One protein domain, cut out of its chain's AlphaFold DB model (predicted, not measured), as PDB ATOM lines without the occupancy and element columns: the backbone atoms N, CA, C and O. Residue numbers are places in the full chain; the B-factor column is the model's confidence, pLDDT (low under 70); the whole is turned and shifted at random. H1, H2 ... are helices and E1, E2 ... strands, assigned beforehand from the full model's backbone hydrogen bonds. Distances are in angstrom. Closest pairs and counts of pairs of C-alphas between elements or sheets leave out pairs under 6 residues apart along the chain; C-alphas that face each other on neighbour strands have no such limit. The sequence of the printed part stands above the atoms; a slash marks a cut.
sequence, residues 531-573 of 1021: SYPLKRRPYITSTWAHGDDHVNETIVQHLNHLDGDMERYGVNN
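AT A GLANCE: This is residues 531 to 573 of the 1021 residues of the protein "C2H2-type domain-containing protein" of Aphanomyces euteiches (UniProt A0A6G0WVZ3). A small hairpin of two short strands, E1 and E2, makes a head at one end, and one long helix, H1, runs away from it as an arm that makes most of the length. After H1, residues 569 to 573 make a short tail that folds back at the far end. The printed part has 43 residues, with two named strands and one named helix in the order E1, E2, H1; the two strands form an antiparallel sheet, and the class is mixed, helices and strands. The whole is extended, with a radius of gyration of the C-alphas of 14.9 A, and a rod in outline, spanning 46 by 15 by 11 A.

IN THESE COORDINATES: Find C-alpha 532 at (62.255, -39.976, -9.244), where E1 begins; it takes residues 532 to 534. Next comes E2, residues 537 to 542, 10.6 A from first to last C-alpha. Go on to C-alpha 548 at (53.159, -40.601, -1.117); from there H1, residues 548 to 568, runs 30.0 A to C-alpha 568 at (32.907, -56.907, -16.123).

HOW THE PARTS SIT: Look first at the hairpin of E1 and E2, antiparallel with 136 degrees between their directions. The C-alphas of Pro 533 and Thr 541 face each other at 4.3 A. N 532 and O 542 are within hydrogen-bond range at 2.8 A, and so are N 534 and O 540 at 3.0 A. E1 and H1 are apart. In H1 every O i to N i+4 pair is within hydrogen-bond range, and its residues 555 to 562 stand free.

THE WHOLE: The two C-alphas farthest apart are those of Tyr 539 and Gly 570, at 45.8 A. The printed part has no cut, and both links are tight. The mean pLDDT of the printed part is 71.4; 19 residues are under 70, among them 533 to 541 and 570 to 573.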
ATOM      1  N   SER A 531      63.016 -39.690 -13.921       65.56
ATOM      2  CA  SER A 531      63.596 -40.424 -12.801       65.56
ATOM      3  C   SER A 531      63.277 -39.715 -11.483       65.56
ATOM      4  O   SER A 531      63.486 -38.507 -11.346       65.56
ATOM      5  N   TYR A 532      62.742 -40.465 -10.526       77.38
ATOM      6  CA  TYR A 532      62.255 -39.976  -9.244       77.38
ATOM      7  C   TYR A 532      63.156 -40.511  -8.119       77.38
ATOM      8  O   TYR A 532      63.314 -41.730  -7.996       77.38
ATOM      9  N   PRO A 533      63.779 -39.644  -7.300       69.25
ATOM     10  CA  PRO A 533      64.697 -40.078  -6.250       69.25
ATOM     11  C   PRO A 533      63.949 -40.744  -5.090       69.25
ATOM     12  O   PRO A 533      62.958 -40.217  -4.578       69.25
ATOM     13  N   LEU A 534      64.447 -41.893  -4.629       68.12
ATOM     14  CA  LEU A 534      63.848 -42.628  -3.518       68.12
ATOM     15  C   LEU A 534      63.987 -41.856  -2.198       68.12
ATOM     16  O   LEU A 534      65.086 -41.577  -1.723       68.12
ATOM     17  N   LYS A 535      62.854 -41.588  -1.538       65.81
ATOM     18  CA  LYS A 535      62.738 -40.754  -0.322       65.81
ATOM     19  C   LYS A 535      63.611 -41.211   0.867       65.81
ATOM     20  O   LYS A 535      63.886 -40.418   1.765       65.81
ATOM     21  N   ARG A 536      64.051 -42.479   0.881       57.91
ATOM     22  CA  ARG A 536      64.990 -43.064   1.869       57.91
ATOM     23  C   ARG A 536      66.449 -43.161   1.386       57.91
ATOM     24  O   ARG A 536      67.336 -43.328   2.217       57.91
ATOM     25  N   ARG A 537      66.702 -43.094   0.074       57.84
ATOM     26  CA  ARG A 537      68.021 -43.221  -0.576       57.84
ATOM     27  C   ARG A 537      68.043 -42.334  -1.837       57.84
ATOM     28  O   ARG A 537      67.877 -42.854  -2.934       57.84
ATOM     29  N   PRO A 538      68.223 -41.004  -1.710       67.69
ATOM     30  CA  PRO A 538      67.988 -40.058  -2.812       67.69
ATOM     31  C   PRO A 538      68.982 -40.170  -3.981       67.69
ATOM     32  O   PRO A 538      68.759 -39.568  -5.025       67.69
ATOM     33  N   TYR A 539      70.062 -40.934  -3.808       63.12
ATOM     34  CA  TYR A 539      71.025 -41.305  -4.849       63.12
ATOM     35  C   TYR A 539      70.568 -42.495  -5.714       63.12
ATOM     36  O   TYR A 539      71.180 -42.756  -6.742       63.12
ATOM     37  N   ILE A 540      69.506 -43.209  -5.323       64.38
ATOM     38  CA  ILE A 540      68.849 -44.214  -6.164       64.38
ATOM     39  C   ILE A 540      67.627 -43.552  -6.799       64.38
ATOM     40  O   ILE A 540      66.699 -43.131  -6.100       64.38
ATOM     41  N   THR A 541      67.630 -43.451  -8.125       66.12
ATOM     42  CA  THR A 541      66.501 -42.945  -8.904       66.12
ATOM     43  C   THR A 541      65.710 -44.103  -9.500       66.12
ATOM     44  O   THR A 541      66.269 -45.091  -9.969       66.12
ATOM     45  N   SER A 542      64.387 -43.991  -9.462       72.19
ATOM     46  CA  SER A 542      63.456 -44.972 -10.014       72.19
ATOM     47  C   SER A 542      62.683 -44.366 -11.181       72.19
ATOM     48  O   SER A 542      62.489 -43.156 -11.237       72.19
ATOM     49  N   THR A 543      62.198 -45.200 -12.094       75.94
ATOM     50  CA  THR A 543      61.232 -44.807 -13.133       75.94
ATOM     51  C   THR A 543      59.830 -44.529 -12.572       75.94
ATOM     52  O   THR A 543      59.018 -43.902 -13.249       75.94
ATOM     53  N   TRP A 544      59.551 -44.951 -11.333       61.69
ATOM     54  CA  TRP A 544      58.266 -44.796 -10.649       61.69
ATOM     55  C   TRP A 544      58.293 -43.638  -9.640       61.69
ATOM     56  O   TRP A 544      59.265 -43.458  -8.905       61.69
ATOM     57  N   ALA A 545      57.216 -42.854  -9.572       76.31
ATOM     58  CA  ALA A 545      57.136 -41.680  -8.703       76.31
ATOM     59  C   ALA A 545      56.759 -42.030  -7.250       76.31
ATOM     60  O   ALA A 545      55.592 -42.041  -6.868       76.31
ATOM     61  N   HIS A 546      57.783 -42.220  -6.411       68.75
ATOM     62  CA  HIS A 546      57.700 -42.543  -4.971       68.75
ATOM     63  C   HIS A 546      57.216 -41.400  -4.048       68.75
ATOM     64  O   HIS A 546      57.584 -41.346  -2.872       68.75
ATOM     65  N   GLY A 547      56.437 -40.446  -4.561       80.62
ATOM     66  CA  GLY A 547      55.752 -39.455  -3.725       80.62
ATOM     67  C   GLY A 547      54.506 -40.083  -3.108       80.62
ATOM     68  O   GLY A 547      53.756 -40.732  -3.827       80.62
ATOM     69  N   ASP A 548      54.254 -39.898  -1.809       68.81
ATOM     70  CA  ASP A 548      53.159 -40.601  -1.117       68.81
ATOM     71  C   ASP A 548      51.793 -40.283  -1.752       68.81
ATOM     72  O   ASP A 548      50.948 -41.166  -1.873       68.81
ATOM     73  N   ASP A 549      51.599 -39.051  -2.233       75.06
ATOM     74  CA  ASP A 549      50.401 -38.636  -2.971       75.06
ATOM     75  C   ASP A 549      50.227 -39.410  -4.288       75.06
ATOM     76  O   ASP A 549      49.121 -39.832  -4.612       75.06
ATOM     77  N   HIS A 550      51.316 -39.640  -5.030       76.38
ATOM     78  CA  HIS A 550      51.267 -40.321  -6.324       76.38
ATOM     79  C   HIS A 550      51.219 -41.844  -6.177       76.38
ATOM     80  O   HIS A 550      50.504 -42.498  -6.921       76.38
ATOM     81  N   VAL A 551      51.873 -42.421  -5.164       72.69
ATOM     82  CA  VAL A 551      51.690 -43.837  -4.807       72.69
ATOM     83  C   VAL A 551      50.231 -44.093  -4.410       72.69
ATOM     84  O   VAL A 551      49.638 -45.063  -4.875       72.69
ATOM     85  N   ASN A 552      49.610 -43.198  -3.632       75.06
ATOM     86  CA  ASN A 552      48.171 -43.268  -3.353       75.06
ATOM     87  C   ASN A 552      47.322 -43.091  -4.624       75.06
ATOM     88  O   ASN A 552      46.357 -43.828  -4.806       75.06
ATOM     89  N   GLU A 553      47.671 -42.163  -5.519       84.44
ATOM     90  CA  GLU A 553      46.983 -41.968  -6.803       84.44
ATOM     91  C   GLU A 553      47.054 -43.225  -7.689       84.44
ATOM     92  O   GLU A 553      46.024 -43.681  -8.181       84.44
ATOM     93  N   THR A 554      48.231 -43.839  -7.833       77.69
ATOM     94  CA  THR A 554      48.450 -45.090  -8.572       77.69
ATOM     95  C   THR A 554      47.705 -46.263  -7.930       77.69
ATOM     96  O   THR A 554      47.023 -47.001  -8.639       77.69
ATOM     97  N   ILE A 555      47.737 -46.411  -6.600       72.25
ATOM     98  CA  ILE A 555      46.945 -47.426  -5.879       72.25
ATOM     99  C   ILE A 555      45.447 -47.221  -6.134       72.25
ATOM    100  O   ILE A 555      44.745 -48.175  -6.459       72.25
ATOM    101  N   VAL A 556      44.947 -45.984  -6.055       82.50
ATOM    102  CA  VAL A 556      43.545 -45.661  -6.355       82.50
ATOM    103  C   VAL A 556      43.211 -45.943  -7.824       82.50
ATOM    104  O   VAL A 556      42.131 -46.456  -8.103       82.50
ATOM    105  N   GLN A 557      44.111 -45.682  -8.775       82.94
ATOM    106  CA  GLN A 557      43.906 -46.039 -10.184       82.94
ATOM    107  C   GLN A 557      43.848 -47.562 -10.393       82.94
ATOM    108  O   GLN A 557      42.935 -48.033 -11.070       82.94
ATOM    109  N   HIS A 558      44.739 -48.341  -9.772       70.19
ATOM    110  CA  HIS A 558      44.697 -49.806  -9.842       70.19
ATOM    111  C   HIS A 558      43.464 -50.399  -9.151       70.19
ATOM    112  O   HIS A 558      42.864 -51.317  -9.701       70.19
ATOM    113  N   LEU A 559      43.032 -49.857  -8.008       75.44
ATOM    114  CA  LEU A 559      41.791 -50.277  -7.348       75.44
ATOM    115  C   LEU A 559      40.561 -49.967  -8.213       75.44
ATOM    116  O   LEU A 559      39.750 -50.855  -8.433       75.44
ATOM    117  N   ASN A 560      40.466 -48.769  -8.804       78.81
ATOM    118  CA  ASN A 560      39.389 -48.441  -9.749       78.81
ATOM    119  C   ASN A 560      39.414 -49.330 -11.012       78.81
ATOM    120  O   ASN A 560      38.362 -49.633 -11.576       78.81
ATOM    121  N   HIS A 561      40.597 -49.743 -11.480       80.00
ATOM    122  CA  HIS A 561      40.728 -50.669 -12.608       80.00
ATOM    123  C   HIS A 561      40.285 -52.088 -12.226       80.00
ATOM    124  O   HIS A 561      39.556 -52.720 -12.993       80.00
ATOM    125  N   LEU A 562      40.674 -52.559 -11.037       69.69
ATOM    126  CA  LEU A 562      40.273 -53.848 -10.476       69.69
ATOM    127  C   LEU A 562      38.755 -53.903 -10.259       69.69
ATOM    128  O   LEU A 562      38.118 -54.831 -10.744       69.69
ATOM    129  N   ASP A 563      38.171 -52.879  -9.630       75.38
ATOM    130  CA  ASP A 563      36.723 -52.712  -9.447       75.38
ATOM    131  C   ASP A 563      35.982 -52.729 -10.795       75.38
ATOM    132  O   ASP A 563      34.936 -53.368 -10.929       75.38
ATOM    133  N   GLY A 564      36.538 -52.060 -11.815       79.38
ATOM    134  CA  GLY A 564      35.980 -52.013 -13.166       79.38
ATOM    135  C   GLY A 564      36.054 -53.344 -13.925       79.38
ATOM    136  O   GLY A 564      35.151 -53.647 -14.706       79.38
ATOM    137  N   ASP A 565      37.085 -54.161 -13.700       71.69
ATOM    138  CA  ASP A 565      37.161 -55.519 -14.253       71.69
ATOM    139  C   ASP A 565      36.327 -56.521 -13.443       71.69
ATOM    140  O   ASP A 565      35.667 -57.381 -14.027       71.69
ATOM    141  N   MET A 566      36.250 -56.372 -12.121       64.31
ATOM    142  CA  MET A 566      35.343 -57.145 -11.268       64.31
ATOM    143  C   MET A 566      33.880 -56.941 -11.685       64.31
ATOM    144  O   MET A 566      33.158 -57.929 -11.843       64.31
ATOM    145  N   GLU A 567      33.467 -55.709 -12.007       75.38
ATOM    146  CA  GLU A 567      32.147 -55.442 -12.596       75.38
ATOM    147  C   GLU A 567      31.951 -56.125 -13.963       75.38
ATOM    148  O   GLU A 567      30.878 -56.685 -14.208       75.38
ATOM    149  N   ARG A 568      32.972 -56.169 -14.837       76.25
ATOM    150  CA  ARG A 568      32.907 -56.907 -16.123       76.25
ATOM    151  C   ARG A 568      32.740 -58.414 -15.930       76.25
ATOM    152  O   ARG A 568      32.050 -59.048 -16.727       76.25
ATOM    153  N   TYR A 569      33.321 -58.981 -14.872       74.06
ATOM    154  CA  TYR A 569      33.130 -60.382 -14.481       74.06
ATOM    155  C   TYR A 569      31.884 -60.613 -13.602       74.06
ATOM    156  O   TYR A 569      31.645 -61.732 -13.150       74.06
ATOM    157  N   GLY A 570      31.048 -59.588 -13.395       69.56
ATOM    158  CA  GLY A 570      29.776 -59.680 -12.674       69.56
ATOM    159  C   GLY A 570      29.891 -59.668 -11.146       69.56
ATOM    160  O   GLY A 570      28.879 -59.839 -10.458       69.56
ATOM    161  N   VAL A 571      31.087 -59.444 -10.598       64.12
ATOM    162  CA  VAL A 571      31.317 -59.306  -9.158       64.12
ATOM    163  C   VAL A 571      30.988 -57.869  -8.754       64.12
ATOM    164  O   VAL A 571      31.759 -56.945  -8.976       64.12
ATOM    165  N   ASN A 572      29.796 -57.671  -8.195       61.22
ATOM    166  CA  ASN A 572      29.332 -56.360  -7.743       61.22
ATOM    167  C   ASN A 572      30.121 -55.897  -6.505       61.22
ATOM    168  O   ASN A 572      30.188 -56.636  -5.523       61.22
ATOM    169  N   ASN A 573      30.592 -54.645  -6.493       56.75
ATOM    170  CA  ASN A 573      31.462 -54.056  -5.455       56.75
ATOM    171  C   ASN A 573      30.757 -53.758  -4.105       56.75
ATOM    172  O   ASN A 573      30.994 -52.746  -3.450       56.75
TER     173      ASN A 573